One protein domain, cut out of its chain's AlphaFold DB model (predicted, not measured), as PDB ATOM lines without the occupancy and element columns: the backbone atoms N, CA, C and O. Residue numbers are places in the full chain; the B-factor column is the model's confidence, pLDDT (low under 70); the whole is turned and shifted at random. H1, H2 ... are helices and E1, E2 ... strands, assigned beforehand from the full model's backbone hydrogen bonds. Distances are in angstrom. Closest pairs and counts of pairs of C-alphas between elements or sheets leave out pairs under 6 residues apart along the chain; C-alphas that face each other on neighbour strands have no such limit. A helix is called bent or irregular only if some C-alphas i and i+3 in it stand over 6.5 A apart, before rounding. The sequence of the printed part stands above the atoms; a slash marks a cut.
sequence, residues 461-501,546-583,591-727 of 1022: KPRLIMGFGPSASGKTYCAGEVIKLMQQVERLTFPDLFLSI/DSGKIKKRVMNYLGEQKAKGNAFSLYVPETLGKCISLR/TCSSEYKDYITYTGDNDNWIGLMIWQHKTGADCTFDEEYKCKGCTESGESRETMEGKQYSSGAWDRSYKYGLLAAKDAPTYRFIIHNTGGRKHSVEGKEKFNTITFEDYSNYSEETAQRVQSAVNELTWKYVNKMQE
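This is residues 461 to 501, 546 to 583 and 591 to 727 of the 1022 residues of the protein "Protein kinase domain-containing protein" of viral metagenome (UniProt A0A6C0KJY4). A twisted sheet of six strands, curled like part of a barrel, curls round H1 on one face, while H6 and H4 cover its other face. The long helix H7 crosses the last residues of H1, and H2 and H5 lie farthest out. The 216 printed residues have seven named helices and six named strands, ordered E1 H1 E2 H2 E3 H3 H4 E4 H5 H6 E5 E6 H7; the class is mixed. The sheet's order is E2 E3 E1 E4 E5 E6, mixed. The whole is compact, with a radius of gyration of the C-alphas of 18.1 A and spans of 52 by 43 by 35 A.

E4, residues 610 to 615, is parallel to its neighbours E1, residues 464 to 468, and E5, residues 671 to 676; within hydrogen-bond range are N 612 and O 466, 2.9 A, and N 613 and O 673, 2.8 A. E3, residues 569 to 573, is parallel to E1, with N 467 and O 572 at 2.9 A, and to edge strand E2, residues 497 to 500, with N 499 and O 569 at 2.9 A. Edge strand E6, residues 693 to 695, forms an antiparallel hairpin with E5, with N 676 and O 693 at 2.9 A. H6, residues 651 to 666, is on the sheet at a height of 7.9 A, over E4; the closest C-alphas are those of Gly 611 and Ala 665, 4.3 A. H4, residues 597 to 603, is on the same face at 9.0 A, and H1, residues 474 to 489, is on the opposite face: three layers, helices on both faces. E1, H1 and E2 form a split strand-helix-strand unit, E3 between its strands, with a right-handed crossover; E4, H5, residues 634 to 645, H6 and E5 form a strand-helix-strand unit, its strands parallel neighbours. H7, residues 704 to 727, touches H1 with residues 706 to 714 at a steep tilt of 56 degrees, closest C-alphas Val 489 and Val 710, 6.4 A, and only grazes the sheet. Three pairs only just touch, each with 3 pairs of C-alphas within 8 A: H4 and H2, residues 547 to 563, closest Gly 559 and Tyr 602, 6.4 A; H5 and H6, closest Thr 635 and Ser 651, 6.4 A; H6 and H3, residues 592 to 595, closest Cys 592 and Ala 664, 7.1 A. Every O i to N i+4 pair is within hydrogen-bond range in H1, H2, H4 and H5, against 10 of 12 in H6 and 18 of 20 in H7; H3 is too short for one.

E1 begins at C-alpha 464, (167.888, 129.500, 154.393). H7 measures 33.8 A, H2 24.7 A, H6 23.9 A and H1 22.9 A. H6 is only just irregular: C-alphas 652 and 655 are 6.9 A apart. H7 ends at C-alpha 727, (165.379, 111.415, 124.248).

The C-alphas farthest apart, those of Arg 583 and Glu 727, are 54.2 A apart. Residues 502 to 545 and 584 to 590 are not printed, with C-alpha gaps of 13.9 A and 13.1 A. The links E4 to H5 and E5 to E6 are long. The mean pLDDT of the printed part is 70.2; 80 residues are under 70, among them 678 to 727.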
ATOM      1  N   LYS A 461     163.978 121.078 160.387       77.75
ATOM      2  CA  LYS A 461     164.530 122.373 160.800       77.75
ATOM      3  C   LYS A 461     164.414 123.374 159.639       77.75
ATOM      4  O   LYS A 461     164.848 123.038 158.538       77.75
ATOM      5  N   PRO A 462     163.908 124.601 159.866       85.88
ATOM      6  CA  PRO A 462     163.970 125.685 158.891       85.88
ATOM      7  C   PRO A 462     165.359 125.874 158.283       85.88
ATOM      8  O   PRO A 462     166.359 125.851 159.003       85.88
ATOM      9  N   ARG A 463     165.409 126.105 156.967       89.62
ATOM     10  CA  ARG A 463     166.649 126.384 156.225       89.62
ATOM     11  C   ARG A 463     166.583 127.712 155.481       89.62
ATOM     12  O   ARG A 463     165.502 128.175 155.108       89.62
ATOM     13  N   LEU A 464     167.743 128.314 155.240       92.25
ATOM     14  CA  LEU A 464     167.888 129.500 154.393       92.25
ATOM     15  C   LEU A 464     168.687 129.178 153.126       92.25
ATOM     16  O   LEU A 464     169.769 128.602 153.203       92.25
ATOM     17  N   ILE A 465     168.192 129.627 151.974       91.69
ATOM     18  CA  ILE A 465     168.926 129.646 150.705       91.69
ATOM     19  C   ILE A 465     169.054 131.103 150.243       91.69
ATOM     20  O   ILE A 465     168.056 131.756 149.931       91.69
ATOM     21  N   MET A 466     170.284 131.609 150.164       91.62
ATOM     22  CA  MET A 466     170.589 132.933 149.619       91.62
ATOM     23  C   MET A 466     170.994 132.809 148.147       91.62
ATOM     24  O   MET A 466     172.015 132.202 147.829       91.62
ATOM     25  N   GLY A 467     170.193 133.381 147.245       89.56
ATOM     26  CA  GLY A 467     170.431 133.362 145.799       89.56
ATOM     27  C   GLY A 467     171.139 134.625 145.314       89.56
ATOM     28  O   GLY A 467     170.476 135.616 145.024       89.56
ATOM     29  N   PHE A 468     172.460 134.607 145.190       87.62
ATOM     30  CA  PHE A 468     173.277 135.751 144.787       87.62
ATOM     31  C   PHE A 468     173.484 135.868 143.266       87.62
ATOM     32  O   PHE A 468     173.289 134.916 142.509       87.62
ATOM     33  N   GLY A 469     173.947 137.044 142.826       82.94
ATOM     34  CA  GLY A 469     174.541 137.258 141.504       82.94
ATOM     35  C   GLY A 469     173.719 138.122 140.535       82.94
ATOM     36  O   GLY A 469     172.562 138.462 140.812       82.94
ATOM     37  N   PRO A 470     174.317 138.525 139.394       74.56
ATOM     38  CA  PRO A 470     173.750 139.524 138.480       74.56
ATOM     39  C   PRO A 470     172.509 139.047 137.713       74.56
ATOM     40  O   PRO A 470     171.623 139.851 137.427       74.56
ATOM     41  N   SER A 471     172.411 137.752 137.398       66.06
ATOM     42  CA  SER A 471     171.278 137.189 136.653       66.06
ATOM     43  C   SER A 471     169.996 137.302 137.486       66.06
ATOM     44  O   SER A 471     169.962 136.827 138.620       66.06
ATOM     45  N   ALA A 472     168.932 137.909 136.954       58.59
ATOM     46  CA  ALA A 472     167.654 138.035 137.667       58.59
ATOM     47  C   ALA A 472     166.722 136.828 137.452       58.59
ATOM     48  O   ALA A 472     166.138 136.339 138.410       58.59
ATOM     49  N   SER A 473     166.591 136.341 136.215       54.50
ATOM     50  CA  SER A 473     165.626 135.297 135.828       54.50
ATOM     51  C   SER A 473     166.036 133.877 136.230       54.50
ATOM     52  O   SER A 473     165.174 133.061 136.534       54.50
ATOM     53  N   GLY A 474     167.337 133.568 136.260       64.25
ATOM     54  CA  GLY A 474     167.810 132.205 136.530       64.25
ATOM     55  C   GLY A 474     167.766 131.776 138.000       64.25
ATOM     56  O   GLY A 474     167.828 130.578 138.275       64.25
ATOM     57  N   LYS A 475     167.678 132.714 138.956       75.88
ATOM     58  CA  LYS A 475     167.944 132.406 140.374       75.88
ATOM     59  C   LYS A 475     166.891 131.486 140.990       75.88
ATOM     60  O   LYS A 475     167.245 130.460 141.566       75.88
ATOM     61  N   THR A 476     165.617 131.835 140.831       75.69
ATOM     62  CA  THR A 476     164.484 131.128 141.447       75.69
ATOM     63  C   THR A 476     164.310 129.719 140.873       75.69
ATOM     64  O   THR A 476     164.044 128.782 141.620       75.69
ATOM     65  N   TYR A 477     164.566 129.541 139.572       74.50
ATOM     66  CA  TYR A 477     164.615 128.222 138.931       74.50
ATOM     67  C   TYR A 477     165.736 127.349 139.515       74.50
ATOM     68  O   TYR A 477     165.476 126.248 139.997       74.50
ATOM     69  N   CYS A 478     166.970 127.866 139.560       73.06
ATOM     70  CA  CYS A 478     168.108 127.121 140.104       73.06
ATOM     71  C   CYS A 478     167.925 126.764 141.589       73.06
ATOM     72  O   CYS A 478     168.332 125.686 142.014       73.06
ATOM     73  N   ALA A 479     167.280 127.632 142.373       80.62
ATOM     74  CA  ALA A 479     166.949 127.345 143.766       80.62
ATOM     75  C   ALA A 479     165.989 126.152 143.907       80.62
ATOM     76  O   ALA A 479     166.156 125.349 144.821       80.62
ATOM     77  N   GLY A 480     165.032 125.992 142.985       77.44
ATOM     78  CA  GLY A 480     164.156 124.819 142.933       77.44
ATOM     79  C   GLY A 480     164.923 123.512 142.709       77.44
ATOM     80  O   GLY A 480     164.698 122.542 143.430       77.44
ATOM     81  N   GLU A 481     165.881 123.500 141.779       74.38
ATOM     82  CA  GLU A 481     166.721 122.318 141.526       74.38
ATOM     83  C   GLU A 481     167.651 121.996 142.708       74.38
ATOM     84  O   GLU A 481     167.796 120.831 143.078       74.38
ATOM     85  N   VAL A 482     168.206 123.019 143.367       76.56
ATOM     86  CA  VAL A 482     168.983 122.849 144.608       76.56
ATOM     87  C   VAL A 482     168.124 122.263 145.732       76.56
ATOM     88  O   VAL A 482     168.577 121.350 146.417       76.56
ATOM     89  N   ILE A 483     166.873 122.712 145.904       81.12
ATOM     90  CA  ILE A 483     165.954 122.146 146.907       81.12
ATOM     91  C   ILE A 483     165.714 120.650 146.648       81.12
ATOM     92  O   ILE A 483     165.816 119.861 147.585       81.12
ATOM     93  N   LYS A 484     165.469 120.236 145.394       74.62
ATOM     94  CA  LYS A 484     165.306 118.811 145.035       74.62
ATOM     95  C   LYS A 484     166.544 117.980 145.363       74.62
ATOM     96  O   LYS A 484     166.420 116.910 145.952       74.62
ATOM     97  N   LEU A 485     167.728 118.473 144.992       74.75
ATOM     98  CA  LEU A 485     169.006 117.820 145.281       74.75
ATOM     99  C   LEU A 485     169.175 117.638 146.793       74.75
ATOM    100  O   LEU A 485     169.442 116.535 147.269       74.75
ATOM    101  N   MET A 486     168.935 118.695 147.569       76.75
ATOM    102  CA  MET A 486     169.036 118.639 149.025       76.75
ATOM    103  C   MET A 486     168.000 117.704 149.664       76.75
ATOM    104  O   MET A 486     168.322 117.032 150.638       76.75
ATOM    105  N   GLN A 487     166.798 117.568 149.096       77.06
ATOM    106  CA  GLN A 487     165.803 116.576 149.531       77.06
ATOM    107  C   GLN A 487     166.204 115.122 149.222       77.06
ATOM    108  O   GLN A 487     165.708 114.207 149.876       77.06
ATOM    109  N   GLN A 488     167.105 114.879 148.266       71.06
ATOM    110  CA  GLN A 488     167.675 113.548 148.024       71.06
ATOM    111  C   GLN A 488     168.818 113.238 149.003       71.06
ATOM    112  O   GLN A 488     168.902 112.122 149.515       71.06
ATOM    113  N   VAL A 489     169.662 114.231 149.306       69.12
ATOM    114  CA  VAL A 489     170.819 114.095 150.211       69.12
ATOM    115  C   VAL A 489     170.395 114.047 151.688       69.12
ATOM    116  O   VAL A 489     170.828 113.167 152.430       69.12
ATOM    117  N   GLU A 490     169.509 114.950 152.112       72.81
ATOM    118  CA  GLU A 490     169.045 115.150 153.495       72.81
ATOM    119  C   GLU A 490     167.560 114.742 153.669       72.81
ATOM    120  O   GLU A 490     166.780 115.412 154.346       72.81
ATOM    121  N   ARG A 491     167.137 113.624 153.055       66.12
ATOM    122  CA  ARG A 491     165.723 113.196 152.894       66.12
ATOM    123  C   ARG A 491     164.811 113.320 154.123       66.12
ATOM    124  O   ARG A 491     163.639 113.664 153.977       66.12
ATOM    125  N   LEU A 492     165.313 113.012 155.321       65.00
ATOM    126  CA  LEU A 492     164.519 113.052 156.559       65.00
ATOM    127  C   LEU A 492     164.506 114.434 157.233       65.00
ATOM    128  O   LEU A 492     163.573 114.740 157.969       65.00
ATOM    129  N   THR A 493     165.515 115.269 156.983       73.88
ATOM    130  CA  THR A 493     165.761 116.521 157.719       73.88
ATOM    131  C   THR A 493     165.517 117.779 156.890       73.88
ATOM    132  O   THR A 493     165.263 118.835 157.471       73.88
ATOM    133  N   PHE A 494     165.563 117.696 155.555       82.00
ATOM    134  CA  PHE A 494     165.412 118.859 154.683       82.00
ATOM    135  C   PHE A 494     163.938 119.282 154.505       82.00
ATOM    136  O   PHE A 494     163.080 118.416 154.292       82.00
ATOM    137  N   PRO A 495     163.621 120.590 154.550       83.31
ATOM    138  CA  PRO A 495     162.261 121.115 154.389       83.31
ATOM    139  C   PRO A 495     161.589 120.800 153.042       83.31
ATOM    140  O   PRO A 495     162.233 120.763 151.993       83.31
ATOM    141  N   ASP A 496     160.260 120.652 153.066       77.62
ATOM    142  CA  ASP A 496     159.425 120.369 151.881       77.62
ATOM    143  C   ASP A 496     158.871 121.627 151.183       77.62
ATOM    144  O   ASP A 496     158.377 121.549 150.053       77.62
ATOM    145  N   LEU A 497     158.939 122.782 151.859       84.44
ATOM    146  CA  LEU A 497     158.369 124.061 151.435       84.44
ATOM    147  C   LEU A 497     159.321 125.215 151.777       84.44
ATOM    148  O   LEU A 497     159.767 125.340 152.919       84.44
ATOM    149  N   PHE A 498     159.577 126.083 150.797       89.31
ATOM    150  CA  PHE A 498     160.305 127.342 150.970       89.31
ATOM    151  C   PHE A 498     159.430 128.526 150.540       89.31
ATOM    152  O   PHE A 498     158.697 128.427 149.556       89.31
ATOM    153  N   LEU A 499     159.529 129.653 151.248       89.69
ATOM    154  CA  LEU A 499     158.902 130.926 150.870       89.69
ATOM    155  C   LEU A 499     159.943 131.857 150.236       89.69
ATOM    156  O   LEU A 499     161.045 132.025 150.762       89.69
ATOM    157  N   SER A 500     159.601 132.457 149.098       90.19
ATOM    158  CA  SER A 500     160.497 133.300 148.304       90.19
ATOM    159  C   SER A 500     160.348 134.794 148.611       90.19
ATOM    160  O   SER A 500     159.264 135.371 148.550       90.19
ATOM    161  N   ILE A 501     161.464 135.467 148.884       89.81
ATOM    162  CA  ILE A 501     161.505 136.912 149.165       89.81
ATOM    163  C   ILE A 501     162.030 137.663 147.933       89.81
ATOM    164  O   ILE A 501     163.053 138.358 147.965       89.81
ATOM    165  N   ASP A 546     157.547 150.272 144.847       83.56
ATOM    166  CA  ASP A 546     158.641 150.042 145.804       83.56
ATOM    167  C   ASP A 546     158.562 148.648 146.452       83.56
ATOM    168  O   ASP A 546     157.971 148.465 147.518       83.56
ATOM    169  N   SER A 547     159.215 147.661 145.832       82.06
ATOM    170  CA  SER A 547     159.301 146.291 146.358       82.06
ATOM    171  C   SER A 547     160.110 146.167 147.661       82.06
ATOM    172  O   SER A 547     159.998 145.151 148.349       82.06
ATOM    173  N   GLY A 548     160.907 147.176 148.036       82.31
ATOM    174  CA  GLY A 548     161.712 147.169 149.260       82.31
ATOM    175  C   GLY A 548     160.857 147.298 150.521       82.31
ATOM    176  O   GLY A 548     161.059 146.566 151.492       82.31
ATOM    177  N   LYS A 549     159.833 148.160 150.487       84.88
ATOM    178  CA  LYS A 549     158.830 148.261 151.566       84.88
ATOM    179  C   LYS A 549     158.072 146.950 151.770       84.88
ATOM    180  O   LYS A 549     157.821 146.551 152.905       84.88
ATOM    181  N   ILE A 550     157.758 146.269 150.672       89.88
ATOM    182  CA  ILE A 550     157.031 144.994 150.654       89.88
ATOM    183  C   ILE A 550     157.891 143.890 151.284       89.88
ATOM    184  O   ILE A 550     157.441 143.216 152.208       89.88
ATOM    185  N   LYS A 551     159.167 143.797 150.882       87.69
ATOM    186  CA  LYS A 551     160.179 142.903 151.475       87.69
ATOM    187  C   LYS A 551     160.278 143.070 152.995       87.69
ATOM    188  O   LYS A 551     160.276 142.077 153.716       87.69
ATOM    189  N   LYS A 552     160.260 144.313 153.494       87.69
ATOM    190  CA  LYS A 552     160.252 144.593 154.940       87.69
ATOM    191  C   LYS A 552     158.951 144.162 155.637       87.69
ATOM    192  O   LYS A 552     159.022 143.576 156.712       87.69
ATOM    193  N   ARG A 553     157.777 144.407 155.038       90.50
ATOM    194  CA  ARG A 553     156.473 143.974 155.592       90.50
ATOM    195  C   ARG A 553     156.373 142.457 155.734       90.50
ATOM    196  O   ARG A 553     156.001 141.981 156.802       90.50
ATOM    197  N   VAL A 554     156.738 141.715 154.685       90.81
ATOM    198  CA  VAL A 554     156.755 140.242 154.709       90.81
ATOM    199  C   VAL A 554     157.694 139.736 155.806       90.81
ATOM    200  O   VAL A 554     157.312 138.859 156.573       90.81
ATOM    201  N   MET A 555     158.886 140.325 155.941       88.56
ATOM    202  CA  MET A 555     159.851 139.911 156.966       88.56
ATOM    203  C   MET A 555     159.390 140.154 158.401       88.56
ATOM    204  O   MET A 555     159.556 139.269 159.239       88.56
ATOM    205  N   ASN A 556     158.771 141.303 158.681       89.81
ATOM    206  CA  ASN A 556     158.185 141.564 159.996       89.81
ATOM    207  C   ASN A 556     157.133 140.496 160.343       89.81
ATOM    208  O   ASN A 556     157.216 139.878 161.402       89.81
ATOM    209  N   TYR A 557     156.217 140.217 159.410       91.12
ATOM    210  CA  TYR A 557     155.158 139.227 159.598       91.12
ATOM    211  C   TYR A 557     155.693 137.801 159.789       91.12
ATOM    212  O   TYR A 557     155.254 137.092 160.689       91.12
ATOM    213  N   LEU A 558     156.690 137.371 159.010       88.69
ATOM    214  CA  LEU A 558     157.333 136.065 159.211       88.69
ATOM    215  C   LEU A 558     158.016 135.967 160.590       88.69
ATOM    216  O   LEU A 558     158.007 134.902 161.207       88.69
ATOM    217  N   GLY A 559     158.546 137.079 161.108       87.12
ATOM    218  CA  GLY A 559     159.024 137.190 162.487       87.12
ATOM    219  C   GLY A 559     157.920 137.029 163.537       87.12
ATOM    220  O   GLY A 559     158.087 136.270 164.491       87.12
ATOM    221  N   GLU A 560     156.781 137.695 163.341       88.81
ATOM    222  CA  GLU A 560     155.585 137.578 164.192       88.81
ATOM    223  C   GLU A 560     155.048 136.129 164.195       88.81
ATOM    224  O   GLU A 560     154.752 135.573 165.252       88.81
ATOM    225  N   GLN A 561     155.005 135.464 163.034       86.81
ATOM    226  CA  GLN A 561     154.602 134.055 162.917       86.81
ATOM    227  C   GLN A 561     155.605 133.099 163.590       86.81
ATOM    228  O   GLN A 561     155.185 132.147 164.247       86.81
ATOM    229  N   LYS A 562     156.916 133.378 163.521       84.62
ATOM    230  CA  LYS A 562     157.938 132.632 164.280       84.62
ATOM    231  C   LYS A 562     157.739 132.759 165.790       84.62
ATOM    232  O   LYS A 562     157.866 131.767 166.502       84.62
ATOM    233  N   ALA A 563     157.385 133.947 166.284       84.19
ATOM    234  CA  ALA A 563     157.065 134.151 167.697       84.19
ATOM    235  C   ALA A 563     155.795 133.391 168.141       84.19
ATOM    236  O   ALA A 563     155.706 132.981 169.295       84.19
ATOM    237  N   LYS A 564     154.854 133.138 167.218       83.44
ATOM    238  CA  LYS A 564     153.674 132.271 167.416       83.44
ATOM    239  C   LYS A 564     153.988 130.762 167.340       83.44
ATOM    240  O   LYS A 564     153.090 129.953 167.543       83.44
ATOM    241  N   GLY A 565     155.241 130.374 167.077       82.06
ATOM    242  CA  GLY A 565     155.688 128.977 166.988       82.06
ATOM    243  C   GLY A 565     155.690 128.380 165.576       82.06
ATOM    244  O   GLY A 565     156.112 127.235 165.410       82.06
ATOM    245  N   ASN A 566     155.279 129.134 164.552       82.38
ATOM    246  CA  ASN A 566     155.269 128.654 163.171       82.38
ATOM    247  C   ASN A 566     156.678 128.736 162.552       82.38
ATOM    248  O   ASN A 566     157.389 129.728 162.712       82.38
ATOM    249  N   ALA A 567     157.096 127.697 161.827       77.62
ATOM    250  CA  ALA A 567     158.467 127.543 161.341       77.62
ATOM    251  C   ALA A 567     158.516 127.478 159.804       77.62
ATOM    252  O   ALA A 567     157.808 126.678 159.195       77.62
ATOM    253  N   PHE A 568     159.366 128.298 159.170       83.88
ATOM    254  CA  PHE A 568     159.402 128.452 157.708       83.88
ATOM    255  C   PHE A 568     160.824 128.511 157.162       83.88
ATOM    256  O   PHE A 568     161.690 129.175 157.731       83.88
ATOM    257  N   SER A 569     161.035 127.876 156.011       89.88
ATOM    258  CA  SER A 569     162.292 127.961 155.266       89.88
ATOM    259  C   SER A 569     162.208 129.052 154.209       89.88
ATOM    260  O   SER A 569     161.153 129.244 153.602       89.88
ATOM    261  N   LEU A 570     163.304 129.775 153.987       92.50
ATOM    262  CA  LEU A 570     163.321 130.960 153.130       92.50
ATOM    263  C   LEU A 570     164.271 130.795 151.951       92.50
ATOM    264  O   LEU A 570     165.394 130.312 152.095       92.50
ATOM    265  N   TYR A 571     163.826 131.268 150.792       92.75
ATOM    266  CA  TYR A 571     164.669 131.515 149.636       92.75
ATOM    267  C   TYR A 571     164.710 133.021 149.353       92.75
ATOM    268  O   TYR A 571     163.672 133.655 149.167       92.75
ATOM    269  N   VAL A 572     165.903 133.612 149.311       91.38
ATOM    270  CA  VAL A 572     166.064 135.063 149.162       91.38
ATOM    271  C   VAL A 572     167.014 135.370 148.004       91.38
ATOM    272  O   VAL A 572     168.231 135.268 148.171       91.38
ATOM    273  N   PRO A 573     166.498 135.766 146.826       88.44
ATOM    274  CA  PRO A 573     167.343 136.267 145.758       88.44
ATOM    275  C   PRO A 573     167.840 137.689 146.067       88.44
ATOM    276  O   PRO A 573     167.074 138.571 146.466       88.44
ATOM    277  N   GLU A 574     169.126 137.931 145.824       85.69
ATOM    278  CA  GLU A 574     169.735 139.259 145.793       85.69
ATOM    279  C   GLU A 574     170.784 139.369 144.670       85.69
ATOM    280  O   GLU A 574     171.263 138.392 144.097       85.69
ATOM    281  N   THR A 575     171.114 140.604 144.323       77.44
ATOM    282  CA  THR A 575     172.161 140.994 143.384       77.44
ATOM    283  C   THR A 575     173.419 141.488 144.095       77.44
ATOM    284  O   THR A 575     174.503 141.271 143.580       77.44
ATOM    285  N   LEU A 576     173.305 142.122 145.267       78.19
ATOM    286  CA  LEU A 576     174.360 142.843 145.996       78.19
ATOM    287  C   LEU A 576     174.974 144.026 145.218       78.19
ATOM    288  O   LEU A 576     175.998 144.589 145.608       78.19
ATOM    289  N   GLY A 577     174.314 144.488 144.147       69.44
ATOM    290  CA  GLY A 577     174.795 145.581 143.289       69.44
ATOM    291  C   GLY A 577     174.896 146.955 143.976       69.44
ATOM    292  O   GLY A 577     175.548 147.862 143.441       69.44
ATOM    293  N   LYS A 578     174.278 147.105 145.159       67.50
ATOM    294  CA  LYS A 578     174.339 148.299 146.022       67.50
ATOM    295  C   LYS A 578     175.494 148.290 147.031       67.50
ATOM    296  O   LYS A 578     175.756 149.336 147.614       67.50
ATOM    297  N   CYS A 579     176.207 147.175 147.222       70.94
ATOM    298  CA  CYS A 579     177.371 147.146 148.109       70.94
ATOM    299  C   CYS A 579     178.481 148.072 147.584       70.94
ATOM    300  O   CYS A 579     178.994 147.887 146.477       70.94
ATOM    301  N   ILE A 580     178.880 149.059 148.390       59.84
ATOM    302  CA  ILE A 580     179.981 149.983 148.093       59.84
ATOM    303  C   ILE A 580     181.114 149.724 149.084       59.84
ATOM    304  O   ILE A 580     180.920 149.788 150.295       59.84
ATOM    305  N   SER A 581     182.321 149.492 148.572       51.75
ATOM    306  CA  SER A 581     183.527 149.507 149.395       51.75
ATOM    307  C   SER A 581     183.886 150.949 149.756       51.75
ATOM    308  O   SER A 581     184.362 151.698 148.897       51.75
ATOM    309  N   LEU A 582     183.725 151.337 151.021       40.97
ATOM    310  CA  LEU A 582     184.455 152.490 151.542       40.97
ATOM    311  C   LEU A 582     185.948 152.141 151.518       40.97
ATOM    312  O   LEU A 582     186.382 151.235 152.228       40.97
ATOM    313  N   ARG A 583     186.745 152.850 150.708       34.94
ATOM    314  CA  ARG A 583     188.207 152.769 150.817       34.94
ATOM    315  C   ARG A 583     188.613 153.320 152.186       34.94
ATOM    316  O   ARG A 583     188.626 154.531 152.385       34.94
ATOM    317  N   THR A 591     181.915 143.463 154.186       56.38
ATOM    318  CA  THR A 591     180.839 142.515 154.474       56.38
ATOM    319  C   THR A 591     179.498 143.056 153.975       56.38
ATOM    320  O   THR A 591     178.843 143.862 154.628       56.38
ATOM    321  N   CYS A 592     179.020 142.530 152.842       70.81
ATOM    322  CA  CYS A 592     177.613 142.661 152.424       70.81
ATOM    323  C   CYS A 592     176.638 141.931 153.377       70.81
ATOM    324  O   CYS A 592     175.449 141.840 153.086       70.81
ATOM    325  N   SER A 593     177.121 141.391 154.502       73.31
ATOM    326  CA  SER A 593     176.342 140.602 155.456       73.31
ATOM    327  C   SER A 593     175.162 141.359 156.051       73.31
ATOM    328  O   SER A 593     174.168 140.726 156.384       73.31
ATOM    329  N   SER A 594     175.189 142.695 156.110       73.31
ATOM    330  CA  SER A 594     174.017 143.491 156.502       73.31
ATOM    331  C   SER A 594     172.797 143.273 155.599       73.31
ATOM    332  O   SER A 594     171.677 143.407 156.072       73.31
ATOM    333  N   GLU A 595     172.990 142.901 154.329       75.06
ATOM    334  CA  GLU A 595     171.894 142.625 153.390       75.06
ATOM    335  C   GLU A 595     171.242 141.251 153.614       75.06
ATOM    336  O   GLU A 595     170.165 141.002 153.072       75.06
ATOM    337  N   TYR A 596     171.874 140.343 154.377       80.75
ATOM    338  CA  TYR A 596     171.384 138.966 154.532       80.75
ATOM    339  C   TYR A 596     171.404 138.356 155.947       80.75
ATOM    340  O   TYR A 596     170.717 137.363 156.193       80.75
ATOM    341  N   LYS A 597     172.107 138.966 156.908       83.62
ATOM    342  CA  LYS A 597     172.189 138.532 158.314       83.62
ATOM    343  C   LYS A 597     170.827 138.497 159.012       83.62
ATOM    344  O   LYS A 597     170.602 137.643 159.871       83.62
ATOM    345  N   ASP A 598     169.911 139.374 158.614       82.81
ATOM    346  CA  ASP A 598     168.544 139.361 159.126       82.81
ATOM    347  C   ASP A 598     167.852 138.040 158.754       82.81
ATOM    348  O   ASP A 598     167.369 137.352 159.650       82.81
ATOM    349  N   TYR A 599     167.883 137.599 157.486       88.69
ATOM    350  CA  TYR A 599     167.273 136.317 157.079       88.69
ATOM    351  C   TYR A 599     167.869 135.123 157.823       88.69
ATOM    352  O   TYR A 599     167.117 134.243 158.232       88.69
ATOM    353  N   ILE A 600     169.188 135.125 158.052       86.50
ATOM    354  CA  ILE A 600     169.881 134.104 158.854       86.50
ATOM    355  C   ILE A 600     169.306 134.062 160.282       86.50
ATOM    356  O   ILE A 600     168.963 132.996 160.794       86.50
ATOM    357  N   THR A 601     169.120 135.229 160.903       83.06
ATOM    358  CA  THR A 601     168.552 135.368 162.257       83.06
ATOM    359  C   THR A 601     167.076 134.938 162.303       83.06
ATOM    360  O   THR A 601     166.638 134.247 163.231       83.06
ATOM    361  N   TYR A 602     166.297 135.298 161.280       80.31
ATOM    362  CA  TYR A 602     164.885 134.934 161.168       80.31
ATOM    363  C   TYR A 602     164.682 133.434 160.926       80.31
ATOM    364  O   TYR A 602     163.835 132.850 161.595       80.31
ATOM    365  N   THR A 603     165.478 132.755 160.096       85.88
ATOM    366  CA  THR A 603     165.400 131.284 159.978       85.88
ATOM    367  C   THR A 603     166.017 130.564 161.179       85.88
ATOM    368  O   THR A 603     165.545 129.495 161.556       85.88
ATOM    369  N   GLY A 604     167.019 131.156 161.838       83.00
ATOM    370  CA  GLY A 604     167.836 130.472 162.848       83.00
ATOM    371  C   GLY A 604     168.854 129.503 162.233       83.00
ATOM    372  O   GLY A 604     169.280 128.545 162.884       83.00
ATOM    373  N   ASP A 605     169.225 129.722 160.969       84.62
ATOM    374  CA  ASP A 605     170.122 128.852 160.197       84.62
ATOM    375  C   ASP A 605     171.569 129.386 160.154       84.62
ATOM    376  O   ASP A 605     172.247 129.300 159.132       84.62
ATOM    377  N   ASN A 606     172.022 129.956 161.280       78.56
ATOM    378  CA  ASN A 606     173.326 130.616 161.464       78.56
ATOM    379  C   ASN A 606     174.494 129.842 160.842       78.56
ATOM    380  O   ASN A 606     175.280 130.410 160.087       78.56
ATOM    381  N   ASP A 607     174.555 128.545 161.134       76.44
ATOM    382  CA  ASP A 607     175.712 127.700 160.844       76.44
ATOM    383  C   ASP A 607     175.490 126.760 159.650       76.44
ATOM    384  O   ASP A 607     176.350 125.934 159.381       76.44
ATOM    385  N   ASN A 608     174.335 126.819 158.965       81.44
ATOM    386  CA  ASN A 608     173.961 125.835 157.933       81.44
ATOM    387  C   ASN A 608     173.181 126.380 156.720       81.44
ATOM    388  O   ASN A 608     172.695 125.593 155.897       81.44
ATOM    389  N   TRP A 609     173.089 127.703 156.565       88.50
ATOM    390  CA  TRP A 609     172.479 128.313 155.384       88.50
ATOM    391  C   TRP A 609     173.262 128.015 154.090       88.50
ATOM    392  O   TRP A 609     174.460 127.722 154.102       88.50
ATOM    393  N   ILE A 610     172.557 128.077 152.959       87.62
ATOM    394  CA  ILE A 610     173.051 127.685 151.635       87.62
ATOM    395  C   ILE A 610     173.351 128.922 150.784       87.62
ATOM    396  O   ILE A 610     172.463 129.746 150.539       87.62
ATOM    397  N   GLY A 611     174.583 129.024 150.285       87.62
ATOM    398  CA  GLY A 611     175.000 130.034 149.315       87.62
ATOM    399  C   GLY A 611     174.813 129.535 147.884       87.62
ATOM    400  O   GLY A 611     175.450 128.569 147.473       87.62
ATOM    401  N   LEU A 612     173.964 130.202 147.107       86.88
ATOM    402  CA  LEU A 612     173.682 129.864 145.713       86.88
ATOM    403  C   LEU A 612     174.013 131.066 144.821       86.88
ATOM    404  O   LEU A 612     173.263 132.033 144.774       86.88
ATOM    405  N   MET A 613     175.134 131.022 144.107       84.38
ATOM    406  CA  MET A 613     175.578 132.075 143.191       84.38
ATOM    407  C   MET A 613     175.162 131.757 141.754       84.38
ATOM    408  O   MET A 613     175.578 130.739 141.210       84.38
ATOM    409  N   ILE A 614     174.401 132.644 141.105       80.62
ATOM    410  CA  ILE A 614     174.039 132.523 139.686       80.62
ATOM    411  C   ILE A 614     174.646 133.686 138.904       80.62
ATOM    412  O   ILE A 614     174.246 134.846 139.059       80.62
ATOM    413  N   TRP A 615     175.584 133.377 138.014       78.06
ATOM    414  CA  TRP A 615     176.287 134.365 137.201       78.06
ATOM    415  C   TRP A 615     176.062 134.147 135.706       78.06
ATOM    416  O   TRP A 615     175.725 133.058 135.259       78.06
ATOM    417  N   GLN A 616     176.225 135.216 134.935       78.44
ATOM    418  CA  GLN A 616     176.102 135.225 133.483       78.44
ATOM    419  C   GLN A 616     177.010 136.329 132.940       78.44
ATOM    420  O   GLN A 616     177.126 137.379 133.575       78.44
ATOM    421  N   HIS A 617     177.614 136.103 131.773       81.69
ATOM    422  CA  HIS A 617     178.413 137.089 131.045       81.69
ATOM    423  C   HIS A 617     177.674 138.419 130.804       81.69
ATOM    424  O   HIS A 617     176.446 138.466 130.686       81.69
ATOM    425  N   LYS A 618     178.432 139.519 130.729       80.12
ATOM    426  CA  LYS A 618     177.888 140.871 130.533       80.12
ATOM    427  C   LYS A 618     177.321 141.031 129.122       80.12
ATOM    428  O   LYS A 618     176.191 141.493 128.969       80.12
ATOM    429  N   THR A 619     178.055 140.553 128.123       82.06
ATOM    430  CA  THR A 619     177.614 140.385 126.734       82.06
ATOM    431  C   THR A 619     177.670 138.908 126.337       82.06
ATOM    432  O   THR A 619     178.289 138.097 127.025       82.06
ATOM    433  N   GLY A 620     177.031 138.528 125.227       77.12
ATOM    434  CA  GLY A 620     177.199 137.174 124.690       77.12
ATOM    435  C   GLY A 620     178.598 136.913 124.133       77.12
ATOM    436  O   GLY A 620     179.081 135.790 124.211       77.12
ATOM    437  N   ALA A 621     179.287 137.950 123.645       81.50
ATOM    438  CA  ALA A 621     180.634 137.839 123.087       81.50
ATOM    439  C   ALA A 621     181.686 137.388 124.115       81.50
ATOM    440  O   ALA A 621     182.634 136.709 123.737       81.50
ATOM    441  N   ASP A 622     181.489 137.696 125.403       80.56
ATOM    442  CA  ASP A 622     182.388 137.264 126.486       80.56
ATOM    443  C   ASP A 622     182.254 135.759 126.811       80.56
ATOM    444  O   ASP A 622     183.024 135.227 127.608       80.56
ATOM    445  N   CYS A 623     181.252 135.072 126.251       77.06
ATOM    446  CA  CYS A 623     180.982 133.669 126.535       77.06
ATOM    447  C   CYS A 623     181.826 132.739 125.655       77.06
ATOM    448  O   CYS A 623     181.731 132.781 124.431       77.06
ATOM    449  N   THR A 624     182.592 131.855 126.297       76.31
ATOM    450  CA  THR A 624     183.486 130.872 125.655       76.31
ATOM    451  C   THR A 624     182.794 129.581 125.204       76.31
ATOM    452  O   THR A 624     183.471 128.647 124.792       76.31
ATOM    453  N   PHE A 625     181.471 129.493 125.346       67.50
ATOM    454  CA  PHE A 625     180.674 128.389 124.813       67.50
ATOM    455  C   PHE A 625     180.365 128.641 123.331       67.50
ATOM    456  O   PHE A 625     180.292 129.799 122.911       67.50
ATOM    457  N   ASP A 626     180.149 127.570 122.561       63.09
ATOM    458  CA  ASP A 626     179.826 127.650 121.131       63.09
ATOM    459  C   ASP A 626     178.590 128.522 120.862       63.09
ATOM    460  O   ASP A 626     177.751 128.714 121.743       63.09
ATOM    461  N   GLU A 627     178.439 129.033 119.634       63.75
ATOM    462  CA  GLU A 627     177.363 129.978 119.274       63.75
ATOM    463  C   GLU A 627     175.956 129.482 119.647       63.75
ATOM    464  O   GLU A 627     175.101 130.274 120.045       63.75
ATOM    465  N   GLU A 628     175.702 128.170 119.604       55.66
ATOM    466  CA  GLU A 628     174.410 127.621 120.017       55.66
ATOM    467  C   GLU A 628     174.196 127.579 121.546       55.66
ATOM    468  O   GLU A 628     173.047 127.552 121.993       55.66
ATOM    469  N   TYR A 629     175.261 127.613 122.347       60.31
ATOM    470  CA  TYR A 629     175.253 127.567 123.816       60.31
ATOM    471  C   TYR A 629     175.629 128.913 124.465       60.31
ATOM    472  O   TYR A 629     175.700 129.033 125.692       60.31
ATOM    473  N   LYS A 630     175.867 129.941 123.646       69.81
ATOM    474  CA  LYS A 630     176.354 131.256 124.061       69.81
ATOM    475  C   LYS A 630     175.373 131.987 124.985       69.81
ATOM    476  O   LYS A 630     174.155 131.896 124.840       69.81
ATOM    477  N   CYS A 631     175.898 132.743 125.954       73.56
ATOM    478  CA  CYS A 631     175.057 133.470 126.907       73.56
ATOM    479  C   CYS A 631     174.282 134.611 126.230       73.56
ATOM    480  O   CYS A 631     174.894 135.453 125.577       73.56
ATOM    481  N   LYS A 632     172.985 134.770 126.523       71.88
ATOM    482  CA  LYS A 632     172.237 135.999 126.194       71.88
ATOM    483  C   LYS A 632     172.536 137.106 127.212       71.88
ATOM    484  O   LYS A 632     171.799 137.250 128.187       71.88
ATOM    485  N   GLY A 633     173.669 137.790 127.039       76.88
ATOM    486  CA  GLY A 633     174.349 138.593 128.067       76.88
ATOM    487  C   GLY A 633     173.466 139.521 128.916       76.88
ATOM    488  O   GLY A 633     172.393 139.967 128.503       76.88
ATOM    489  N   CYS A 634     173.923 139.835 130.130       76.31
ATOM    490  CA  CYS A 634     173.171 140.647 131.092       76.31
ATOM    491  C   CYS A 634     172.752 142.037 130.575       76.31
ATOM    492  O   CYS A 634     171.772 142.570 131.086       76.31
ATOM    493  N   THR A 635     173.467 142.627 129.609       78.12
ATOM    494  CA  THR A 635     173.042 143.874 128.943       78.12
ATOM    495  C   THR A 635     171.816 143.647 128.068       78.12
ATOM    496  O   THR A 635     170.767 144.221 128.328       78.12
ATOM    497  N   GLU A 636     171.906 142.729 127.111       74.94
ATOM    498  CA  GLU A 636     170.842 142.421 126.149       74.94
ATOM    499  C   GLU A 636     169.550 141.932 126.830       74.94
ATOM    500  O   GLU A 636     168.443 142.376 126.523       74.94
ATOM    501  N   SER A 637     169.685 141.033 127.811       73.25
ATOM    502  CA  SER A 637     168.557 140.550 128.619       73.25
ATOM    503  C   SER A 637     167.998 141.618 129.569       73.25
ATOM    504  O   SER A 637     166.819 141.565 129.927       73.25
ATOM    505  N   GLY A 638     168.824 142.588 129.963       75.75
ATOM    506  CA  GLY A 638     168.438 143.751 130.751       75.75
ATOM    507  C   GLY A 638     167.615 144.749 129.942       75.75
ATOM    508  O   GLY A 638     166.490 145.041 130.325       75.75
ATOM    509  N   GLU A 639     168.150 145.209 128.813       76.25
ATOM    510  CA  GLU A 639     167.533 146.186 127.906       76.25
ATOM    511  C   GLU A 639     166.217 145.660 127.316       76.25
ATOM    512  O   GLU A 639     165.203 146.348 127.358       76.25
ATOM    513  N   SER A 640     166.172 144.391 126.892       74.56
ATOM    514  CA  SER A 640     164.930 143.749 126.438       74.56
ATOM    515  C   SER A 640     163.843 143.739 127.526       74.56
ATOM    516  O   SER A 640     162.668 143.990 127.244       74.56
ATOM    517  N   ARG A 641     164.224 143.478 128.785       72.94
ATOM    518  CA  ARG A 641     163.299 143.492 129.926       72.94
ATOM    519  C   ARG A 641     162.923 144.907 130.356       72.94
ATOM    520  O   ARG A 641     161.808 145.101 130.836       72.94
ATOM    521  N   GLU A 642     163.816 145.875 130.162       74.06
ATOM    522  CA  GLU A 642     163.480 147.292 130.208       74.06
ATOM    523  C   GLU A 642     162.277 147.509 129.282       74.06
ATOM    524  O   GLU A 642     161.174 147.774 129.767       74.06
ATOM    525  N   THR A 643     162.468 147.314 127.973       69.62
ATOM    526  CA  THR A 643     161.516 147.701 126.916       69.62
ATOM    527  C   THR A 643     160.123 147.103 127.124       69.62
ATOM    528  O   THR A 643     159.122 147.762 126.858       69.62
ATOM    529  N   MET A 644     160.039 145.874 127.648       68.81
ATOM    530  CA  MET A 644     158.767 145.173 127.873       68.81
ATOM    531  C   MET A 644     158.089 145.447 129.229       68.81
ATOM    532  O   MET A 644     156.868 145.327 129.317       68.81
ATOM    533  N   GLU A 645     158.837 145.743 130.301       70.38
ATOM    534  CA  GLU A 645     158.300 145.767 131.681       70.38
ATOM    535  C   GLU A 645     158.452 147.123 132.401       70.38
ATOM    536  O   GLU A 645     158.015 147.270 133.549       70.38
ATOM    537  N   GLY A 646     159.104 148.120 131.792       67.75
ATOM    538  CA  GLY A 646     159.376 149.404 132.451       67.75
ATOM    539  C   GLY A 646     160.384 149.303 133.609       67.75
ATOM    540  O   GLY A 646     160.406 150.163 134.492       67.75
ATOM    541  N   LYS A 647     161.178 148.225 133.659       72.31
ATOM    542  CA  LYS A 647     162.150 147.949 134.725       72.31
ATOM    543  C   LYS A 647     163.554 148.324 134.268       72.31
ATOM    544  O   LYS A 647     164.171 147.532 133.565       72.31
ATOM    545  N   GLN A 648     164.073 149.451 134.753       69.75
ATOM    546  CA  GLN A 648     165.375 149.974 134.335       69.75
ATOM    547  C   GLN A 648     166.531 148.959 134.490       69.75
ATOM    548  O   GLN A 648     166.696 148.340 135.551       69.75
ATOM    549  N   TYR A 649     167.366 148.837 133.459       69.06
ATOM    550  CA  TYR A 649     168.617 148.099 133.481       69.06
ATOM    551  C   TYR A 649     169.740 148.948 134.098       69.06
ATOM    552  O   TYR A 649     169.741 150.177 134.063       69.06
ATOM    553  N   SER A 650     170.724 148.284 134.711       64.06
ATOM    554  CA  SER A 650     171.863 148.946 135.350       64.06
ATOM    555  C   SER A 650     173.155 148.174 135.087       64.06
ATOM    556  O   SER A 650     173.621 147.385 135.914       64.06
ATOM    557  N   SER A 651     173.760 148.421 133.923       62.75
ATOM    558  CA  SER A 651     175.045 147.832 133.509       62.75
ATOM    559  C   SER A 651     176.155 148.030 134.542       62.75
ATOM    560  O   SER A 651     176.939 147.119 134.810       62.75
ATOM    561  N   GLY A 652     176.180 149.199 135.186       62.50
ATOM    562  CA  GLY A 652     177.145 149.555 136.223       62.50
ATOM    563  C   GLY A 652     176.989 148.793 137.542       62.50
ATOM    564  O   GLY A 652     177.836 148.959 138.419       62.50
ATOM    565  N   ALA A 653     175.939 147.986 137.728       69.56
ATOM    566  CA  ALA A 653     175.763 147.125 138.899       69.56
ATOM    567  C   ALA A 653     176.268 145.687 138.683       69.56
ATOM    568  O   ALA A 653     176.487 144.986 139.673       69.56
ATOM    569  N   TRP A 654     176.487 145.251 137.434       81.12
ATOM    570  CA  TRP A 654     176.845 143.864 137.098       81.12
ATOM    571  C   TRP A 654     178.153 143.417 137.767       81.12
ATOM    572  O   TRP A 654     178.150 142.443 138.516       81.12
ATOM    573  N   ASP A 655     179.234 144.185 137.594       78.88
ATOM    574  CA  ASP A 655     180.573 143.850 138.104       78.88
ATOM    575  C   ASP A 655     180.591 143.713 139.639       78.88
ATOM    576  O   ASP A 655     181.188 142.789 140.200       78.88
ATOM    577  N   ARG A 656     179.867 144.603 140.336       79.31
ATOM    578  CA  ARG A 656     179.680 144.531 141.794       79.31
ATOM    579  C   ARG A 656     178.836 143.325 142.192       79.31
ATOM    580  O   ARG A 656     179.192 142.640 143.145       79.31
ATOM    581  N   SER A 657     177.761 143.050 141.456       82.50
ATOM    582  CA  SER A 657     176.854 141.934 141.743       82.50
ATOM    583  C   SER A 657     177.535 140.577 141.578       82.50
ATOM    584  O   SER A 657     177.333 139.675 142.386       82.50
ATOM    585  N   TYR A 658     178.391 140.438 140.560       83.81
ATOM    586  CA  TYR A 658     179.228 139.255 140.383       83.81
ATOM    587  C   TYR A 658     180.239 139.114 141.529       83.81
ATOM    588  O   TYR A 658     180.229 138.112 142.243       83.81
ATOM    589  N   LYS A 659     181.060 140.148 141.762       82.50
ATOM    590  CA  LYS A 659     182.125 140.122 142.774       82.50
ATOM    591  C   LYS A 659     181.596 139.859 144.186       82.50
ATOM    592  O   LYS A 659     182.097 138.970 144.869       82.50
ATOM    593  N   TYR A 660     180.612 140.635 144.639       83.75
ATOM    594  CA  TYR A 660     180.089 140.509 146.000       83.75
ATOM    595  C   TYR A 660     179.168 139.301 146.163       83.75
ATOM    596  O   TYR A 660     179.165 138.711 147.238       83.75
ATOM    597  N   GLY A 661     178.453 138.886 145.111       85.50
ATOM    598  CA  GLY A 661     177.685 137.643 145.128       85.50
ATOM    599  C   GLY A 661     178.568 136.405 145.289       85.50
ATOM    600  O   GLY A 661     178.251 135.533 146.093       85.50
ATOM    601  N   LEU A 662     179.712 136.360 144.597       82.62
ATOM    602  CA  LEU A 662     180.678 135.268 144.728       82.62
ATOM    603  C   LEU A 662     181.336 135.240 146.117       82.62
ATOM    604  O   LEU A 662     181.490 134.166 146.689       82.62
ATOM    605  N   LEU A 663     181.692 136.405 146.672       82.44
ATOM    606  CA  LEU A 663     182.220 136.502 148.040       82.44
ATOM    607  C   LEU A 663     181.178 136.047 149.073       82.44
ATOM    608  O   LEU A 663     181.464 135.157 149.863       82.44
ATOM    609  N   ALA A 664     179.948 136.562 149.002       83.81
ATOM    610  CA  ALA A 664     178.882 136.181 149.926       83.81
ATOM    611  C   ALA A 664     178.500 134.694 149.811       83.81
ATOM    612  O   ALA A 664     178.208 134.062 150.818       83.81
ATOM    613  N   ALA A 665     178.549 134.093 148.617       83.38
ATOM    614  CA  ALA A 665     178.367 132.648 148.468       83.38
ATOM    615  C   ALA A 665     179.497 131.839 149.131       83.38
ATOM    616  O   ALA A 665     179.236 130.769 149.674       83.38
ATOM    617  N   LYS A 666     180.735 132.353 149.127       79.94
ATOM    618  CA  LYS A 666     181.883 131.746 149.823       79.94
ATOM    619  C   LYS A 666     181.827 131.930 151.345       79.94
ATOM    620  O   LYS A 666     182.336 131.070 152.056       79.94
ATOM    621  N   ASP A 667     181.125 132.950 151.835       80.94
ATOM    622  CA  ASP A 667     180.822 133.128 153.264       80.94
ATOM    623  C   ASP A 667     179.782 132.113 153.799       80.94
ATOM    624  O   ASP A 667     179.586 132.021 155.012       80.94
ATOM    625  N   ALA A 668     179.106 131.337 152.936       80.75
ATOM    626  CA  ALA A 668     178.191 130.290 153.392       80.75
ATOM    627  C   ALA A 668     178.964 129.158 154.105       80.75
ATOM    628  O   ALA A 668     179.977 128.687 153.569       80.75
ATOM    629  N   PRO A 669     178.517 128.703 155.291       72.38
ATOM    630  CA  PRO A 669     179.286 127.788 156.137       72.38
ATOM    631  C   PRO A 669     179.291 126.342 155.625       72.38
ATOM    632  O   PRO A 669     180.285 125.641 155.805       72.38
ATOM    633  N   THR A 670     178.199 125.913 154.981       69.31
ATOM    634  CA  THR A 670     177.922 124.490 154.731       69.31
ATOM    635  C   THR A 670     177.810 124.187 153.238       69.31
ATOM    636  O   THR A 670     178.731 123.599 152.672       69.31
ATOM    637  N   TYR A 671     176.731 124.594 152.557       75.50
ATOM    638  CA  TYR A 671     176.545 124.290 151.127       75.50
ATOM    639  C   TYR A 671     176.763 125.515 150.238       75.50
ATOM    640  O   TYR A 671     176.205 126.587 150.493       75.50
ATOM    641  N   ARG A 672     177.533 125.327 149.160       80.56
ATOM    642  CA  ARG A 672     177.875 126.353 148.168       80.56
ATOM    643  C   ARG A 672     177.629 125.827 146.758       80.56
ATOM    644  O   ARG A 672     178.121 124.767 146.390       80.56
ATOM    645  N   PHE A 673     176.888 126.589 145.965       77.69
ATOM    646  CA  PHE A 673     176.560 126.274 144.577       77.69
ATOM    647  C   PHE A 673     176.947 127.466 143.705       77.69
ATOM    648  O   PHE A 673     176.519 128.588 143.987       77.69
ATOM    649  N   ILE A 674     177.723 127.250 142.642       75.50
ATOM    650  CA  ILE A 674     178.064 128.293 141.669       75.50
ATOM    651  C   ILE A 674     177.545 127.836 140.309       75.50
ATOM    652  O   ILE A 674     177.880 126.770 139.813       75.50
ATOM    653  N   ILE A 675     176.657 128.625 139.715       74.56
ATOM    654  CA  ILE A 675     175.941 128.254 138.497       74.56
ATOM    655  C   ILE A 675     176.212 129.296 137.431       74.56
ATOM    656  O   ILE A 675     175.949 130.489 137.617       74.56
ATOM    657  N   HIS A 676     176.704 128.822 136.292       75.69
ATOM    658  CA  HIS A 676     176.801 129.609 135.079       75.69
ATOM    659  C   HIS A 676     175.478 129.512 134.315       75.69
ATOM    660  O   HIS A 676     175.100 128.461 133.797       75.69
ATOM    661  N   ASN A 677     174.739 130.618 134.301       73.56
ATOM    662  CA  ASN A 677     173.468 130.755 133.607       73.56
ATOM    663  C   ASN A 677     173.700 131.259 132.179       73.56
ATOM    664  O   ASN A 677     174.256 132.342 131.976       73.56
ATOM    665  N   THR A 678     173.210 130.523 131.187       66.81
ATOM    666  CA  THR A 678     173.248 130.941 129.779       66.81
ATOM    667  C   THR A 678     172.192 132.015 129.467       66.81
ATOM    668  O   THR A 678     172.376 132.799 128.538       66.81
ATOM    669  N   GLY A 679     171.172 132.192 130.318       54.50
ATOM    670  CA  GLY A 679     170.265 133.356 130.301       54.50
ATOM    671  C   GLY A 679     168.847 133.100 129.802       54.50
ATOM    672  O   GLY A 679     168.192 134.031 129.337       54.50
ATOM    673  N   GLY A 680     168.393 131.849 129.835       51.12
ATOM    674  CA  GLY A 680     167.301 131.362 128.990       51.12
ATOM    675  C   GLY A 680     165.952 132.105 129.037       51.12
ATOM    676  O   GLY A 680     165.383 132.375 130.095       51.12
ATOM    677  N   ARG A 681     165.383 132.283 127.838       37.88
ATOM    678  CA  ARG A 681     164.021 131.859 127.447       37.88
ATOM    679  C   ARG A 681     164.119 131.262 126.032       37.88
ATOM    680  O   ARG A 681     165.079 131.557 125.324       37.88
ATOM    681  N   LYS A 682     163.169 130.403 125.639       41.91
ATOM    682  CA  LYS A 682     163.193 129.651 124.367       41.91
ATOM    683  C   LYS A 682     163.485 130.546 123.153       41.91
ATOM    684  O   LYS A 682     162.648 131.366 122.792       41.91
ATOM    685  N   HIS A 683     164.595 130.289 122.463       35.19
ATOM    686  CA  HIS A 683     164.631 130.451 121.011       35.19
ATOM    687  C   HIS A 683     164.234 129.106 120.408       35.19
ATOM    688  O   HIS A 683     164.980 128.135 120.509       35.19
ATOM    689  N   SER A 684     163.042 129.037 119.818       38.78
ATOM    690  CA  SER A 684     162.618 127.887 119.026       38.78
ATOM    691  C   SER A 684     163.342 127.908 117.682       38.78
ATOM    692  O   SER A 684     162.836 128.450 116.701       38.78
ATOM    693  N   VAL A 685     164.532 127.321 117.657       41.22
ATOM    694  CA  VAL A 685     165.176 126.844 116.435       41.22
ATOM    695  C   VAL A 685     165.292 125.332 116.606       41.22
ATOM    696  O   VAL A 685     165.946 124.867 117.535       41.22
ATOM    697  N   GLU A 686     164.570 124.581 115.774       43.06
ATOM    698  CA  GLU A 686     164.723 123.122 115.616       43.06
ATOM    699  C   GLU A 686     164.583 122.270 116.901       43.06
ATOM    700  O   GLU A 686     165.304 121.300 117.119       43.06
ATOM    701  N   GLY A 687     163.608 122.598 117.755       39.66
ATOM    702  CA  GLY A 687     163.038 121.645 118.726       39.66
ATOM    703  C   GLY A 687     163.884 121.263 119.952       39.66
ATOM    704  O   GLY A 687     163.398 120.500 120.784       39.66
ATOM    705  N   LYS A 688     165.101 121.796 120.120       35.62
ATOM    706  CA  LYS A 688     165.980 121.490 121.268       35.62
ATOM    707  C   LYS A 688     165.891 122.552 122.374       35.62
ATOM    708  O   LYS A 688     166.140 123.733 122.135       35.62
ATOM    709  N   GLU A 689     165.579 122.136 123.603       37.12
ATOM    710  CA  GLU A 689     165.660 122.996 124.798       37.12
ATOM    711  C   GLU A 689     167.100 123.034 125.357       37.12
ATOM    712  O   GLU A 689     167.837 122.056 125.247       37.12
ATOM    713  N   LYS A 690     167.525 124.178 125.921       46.00
ATOM    714  CA  LYS A 690     168.928 124.473 126.293       46.00
ATOM    715  C   LYS A 690     169.071 124.778 127.792       46.00
ATOM    716  O   LYS A 690     168.151 125.334 128.390       46.00
ATOM    717  N   PHE A 691     170.222 124.440 128.384       43.91
ATOM    718  CA  PHE A 691     170.413 124.352 129.844       43.91
ATOM    719  C   PHE A 691     171.592 125.187 130.395       43.91
ATOM    720  O   PHE A 691     172.338 125.819 129.646       43.91
ATOM    721  N   ASN A 692     171.723 125.201 131.728       45.78
ATOM    722  CA  ASN A 692     172.759 125.899 132.502       45.78
ATOM    723  C   ASN A 692     173.813 124.921 133.045       45.78
ATOM    724  O   ASN A 692     173.478 123.784 133.375       45.78
ATOM    725  N   THR A 693     175.044 125.392 133.246       44.88
ATOM    726  CA  THR A 693     176.132 124.593 133.839       44.88
ATOM    727  C   THR A 693     176.193 124.834 135.349       44.88
ATOM    728  O   THR A 693     176.340 125.973 135.796       44.88
ATOM    729  N   ILE A 694     176.101 123.766 136.147       45.97
ATOM    730  CA  ILE A 694     176.203 123.812 137.614       45.97
ATOM    731  C   ILE A 694     177.599 123.330 138.024       45.97
ATOM    732  O   ILE A 694     177.972 122.203 137.708       45.97
ATOM    733  N   THR A 695     178.357 124.153 138.751       45.50
ATOM    734  CA  THR A 695     179.656 123.785 139.327       45.50
ATOM    735  C   THR A 695     179.621 123.818 140.857       45.50
ATOM    736  O   THR A 695     178.984 124.664 141.491       45.50
ATOM    737  N   PHE A 696     180.314 122.855 141.464       49.88
ATOM    738  CA  PHE A 696     180.418 122.702 142.912       49.88
ATOM    739  C   PHE A 696     181.827 123.090 143.352       49.88
ATOM    740  O   PHE A 696     182.798 122.434 142.983       49.88
ATOM    741  N   GLU A 697     181.934 124.170 144.126       44.22
ATOM    742  CA  GLU A 697     183.181 124.573 144.776       44.22
ATOM    743  C   GLU A 697     183.096 124.242 146.275       44.22
ATOM    744  O   GLU A 697     182.341 124.887 147.002       44.22
ATOM    745  N   ASP A 698     183.957 123.310 146.705       43.69
ATOM    746  CA  ASP A 698     184.294 122.943 148.095       43.69
ATOM    747  C   ASP A 698     183.449 121.832 148.774       43.69
ATOM    748  O   ASP A 698     182.233 121.925 148.930       43.69
ATOM    749  N   TYR A 699     184.151 120.786 149.232       47.34
ATOM    750  CA  TYR A 699     183.639 119.635 149.998       47.34
ATOM    751  C   TYR A 699     184.409 119.406 151.315       47.34
ATOM    752  O   TYR A 699     184.165 118.415 152.003       47.34
ATOM    753  N   SER A 700     185.356 120.284 151.670       39.31
ATOM    754  CA  SER A 700     186.403 120.030 152.680       39.31
ATOM    755  C   SER A 700     185.912 119.678 154.091       39.31
ATOM    756  O   SER A 700     186.648 119.047 154.846       39.31
ATOM    757  N   ASN A 701     184.674 120.044 154.434       40.50
ATOM    758  CA  ASN A 701     184.109 119.910 155.781       40.50
ATOM    759  C   ASN A 701     183.141 118.719 155.956       40.50
ATOM    760  O   ASN A 701     182.557 118.567 157.030       40.50
ATOM    761  N   TYR A 702     182.934 117.885 154.931       50.03
ATOM    762  CA  TYR A 702     181.972 116.774 154.973       50.03
ATOM    763  C   TYR A 702     182.611 115.422 155.294       50.03
ATOM    764  O   TYR A 702     183.780 115.176 155.000       50.03
ATOM    765  N   SER A 703     181.806 114.489 155.818       52.69
ATOM    766  CA  SER A 703     182.176 113.072 155.771       52.69
ATOM    767  C   SER A 703     182.305 112.614 154.316       52.69
ATOM    768  O   SER A 703     181.523 113.030 153.457       52.69
ATOM    769  N   GLU A 704     183.264 111.722 154.049       47.69
ATOM    770  CA  GLU A 704     183.539 111.197 152.704       47.69
ATOM    771  C   GLU A 704     182.266 110.636 152.041       47.69
ATOM    772  O   GLU A 704     182.003 110.882 150.867       47.69
ATOM    773  N   GLU A 705     181.410 109.978 152.828       48.88
ATOM    774  CA  GLU A 705     180.109 109.469 152.393       48.88
ATOM    775  C   GLU A 705     179.126 110.580 151.978       48.88
ATOM    776  O   GLU A 705     178.436 110.445 150.968       48.88
ATOM    777  N   THR A 706     179.059 111.697 152.711       48.81
ATOM    778  CA  THR A 706     178.173 112.821 152.351       48.81
ATOM    779  C   THR A 706     178.668 113.512 151.084       48.81
ATOM    780  O   THR A 706     177.870 113.778 150.187       48.81
ATOM    781  N   ALA A 707     179.980 113.728 150.963       52.81
ATOM    782  CA  ALA A 707     180.588 114.271 149.750       52.81
ATOM    783  C   ALA A 707     180.325 113.362 148.532       52.81
ATOM    784  O   ALA A 707     179.895 113.848 147.488       52.81
ATOM    785  N   GLN A 708     180.477 112.041 148.682       54.47
ATOM    786  CA  GLN A 708     180.157 111.061 147.637       54.47
ATOM    787  C   GLN A 708     178.664 111.048 147.274       54.47
ATOM    788  O   GLN A 708     178.337 110.993 146.090       54.47
ATOM    789  N   ARG A 709     177.747 111.144 148.248       53.62
ATOM    790  CA  ARG A 709     176.295 111.228 147.994       53.62
ATOM    791  C   ARG A 709     175.917 112.503 147.242       53.62
ATOM    792  O   ARG A 709     175.176 112.415 146.266       53.62
ATOM    793  N   VAL A 710     176.449 113.661 147.645       52.19
ATOM    794  CA  VAL A 710     176.243 114.930 146.927       52.19
ATOM    795  C   VAL A 710     176.810 114.820 145.515       52.19
ATOM    796  O   VAL A 710     176.074 115.044 144.565       52.19
ATOM    797  N   GLN A 711     178.068 114.398 145.348       53.50
ATOM    798  CA  GLN A 711     178.679 114.234 144.026       53.50
ATOM    799  C   GLN A 711     177.898 113.246 143.145       53.50
ATOM    800  O   GLN A 711     177.722 113.498 141.958       53.50
ATOM    801  N   SER A 712     177.377 112.153 143.711       52.28
ATOM    802  CA  SER A 712     176.538 111.194 142.985       52.28
ATOM    803  C   SER A 712     175.203 111.804 142.560       52.28
ATOM    804  O   SER A 712     174.818 111.620 141.413       52.28
ATOM    805  N   ALA A 713     174.519 112.556 143.428       48.47
ATOM    806  CA  ALA A 713     173.264 113.236 143.089       48.47
ATOM    807  C   ALA A 713     173.473 114.367 142.067       48.47
ATOM    808  O   ALA A 713     172.649 114.566 141.179       48.47
ATOM    809  N   VAL A 714     174.605 115.073 142.141       48.50
ATOM    810  CA  VAL A 714     175.041 116.068 141.149       48.50
ATOM    811  C   VAL A 714     175.295 115.414 139.803       48.50
ATOM    812  O   VAL A 714     174.782 115.886 138.788       48.50
ATOM    813  N   ASN A 715     176.042 114.311 139.787       49.31
ATOM    814  CA  ASN A 715     176.314 113.546 138.579       49.31
ATOM    815  C   ASN A 715     175.016 112.964 138.007       49.31
ATOM    816  O   ASN A 715     174.806 113.055 136.809       49.31
ATOM    817  N   GLU A 716     174.118 112.436 138.841       48.53
ATOM    818  CA  GLU A 716     172.817 111.897 138.433       48.53
ATOM    819  C   GLU A 716     171.886 112.982 137.886       48.53
ATOM    820  O   GLU A 716     171.232 112.755 136.874       48.53
ATOM    821  N   LEU A 717     171.836 114.170 138.496       45.22
ATOM    822  CA  LEU A 717     171.084 115.303 137.956       45.22
ATOM    823  C   LEU A 717     171.689 115.754 136.629       45.22
ATOM    824  O   LEU A 717     170.970 115.813 135.639       45.22
ATOM    825  N   THR A 718     173.002 115.969 136.569       43.97
ATOM    826  CA  THR A 718     173.713 116.325 135.329       43.97
ATOM    827  C   THR A 718     173.441 115.295 134.230       43.97
ATOM    828  O   THR A 718     173.103 115.663 133.111       43.97
ATOM    829  N   TRP A 719     173.485 114.004 134.560       42.28
ATOM    830  CA  TRP A 719     173.257 112.896 133.635       42.28
ATOM    831  C   TRP A 719     171.785 112.743 133.228       42.28
ATOM    832  O   TRP A 719     171.505 112.525 132.057       42.28
ATOM    833  N   LYS A 720     170.820 112.945 134.135       41.91
ATOM    834  CA  LYS A 720     169.382 113.007 133.804       41.91
ATOM    835  C   LYS A 720     169.058 114.203 132.907       41.91
ATOM    836  O   LYS A 720     168.273 114.062 131.974       41.91
ATOM    837  N   TYR A 721     169.673 115.359 133.158       38.78
ATOM    838  CA  TYR A 721     169.550 116.543 132.305       38.78
ATOM    839  C   TYR A 721     170.191 116.319 130.921       38.78
ATOM    840  O   TYR A 721     169.597 116.703 129.918       38.78
ATOM    841  N   VAL A 722     171.342 115.640 130.846       34.41
ATOM    842  CA  VAL A 722     172.000 115.256 129.582       34.41
ATOM    843  C   VAL A 722     171.198 114.200 128.809       34.41
ATOM    844  O   VAL A 722     170.958 114.375 127.617       34.41
ATOM    845  N   ASN A 723     170.701 113.146 129.455       34.94
ATOM    846  CA  ASN A 723     169.938 112.089 128.779       34.94
ATOM    847  C   ASN A 723     168.570 112.564 128.286       34.94
ATOM    848  O   ASN A 723     168.121 112.132 127.228       34.94
ATOM    849  N   LYS A 724     167.949 113.534 128.967       35.34
ATOM    850  CA  LYS A 724     166.740 114.191 128.456       35.34
ATOM    851  C   LYS A 724     166.990 114.941 127.132       35.34
ATOM    852  O   LYS A 724     166.045 115.161 126.374       35.34
ATOM    853  N   MET A 725     168.248 115.271 126.797       30.16
ATOM    854  CA  MET A 725     168.633 115.746 125.455       30.16
ATOM    855  C   MET A 725     168.745 114.616 124.417       30.16
ATOM    856  O   MET A 725     168.508 114.853 123.233       30.16
ATOM    857  N   GLN A 726     169.084 113.389 124.827       31.17
ATOM    858  CA  GLN A 726     169.134 112.227 123.925       31.17
ATOM    859  C   GLN A 726     167.725 111.730 123.566       31.17
ATOM    860  O   GLN A 726     167.457 111.438 122.406       31.17
ATOM    861  N   GLU A 727     166.788 111.744 124.517       33.44
ATOM    862  CA  GLU A 727     165.379 111.415 124.248       33.44
ATOM    863  C   GLU A 727     164.696 112.459 123.344       33.44
ATOM    864  O   GLU A 727     163.921 112.105 122.460       33.44
TER     865      GLU A 727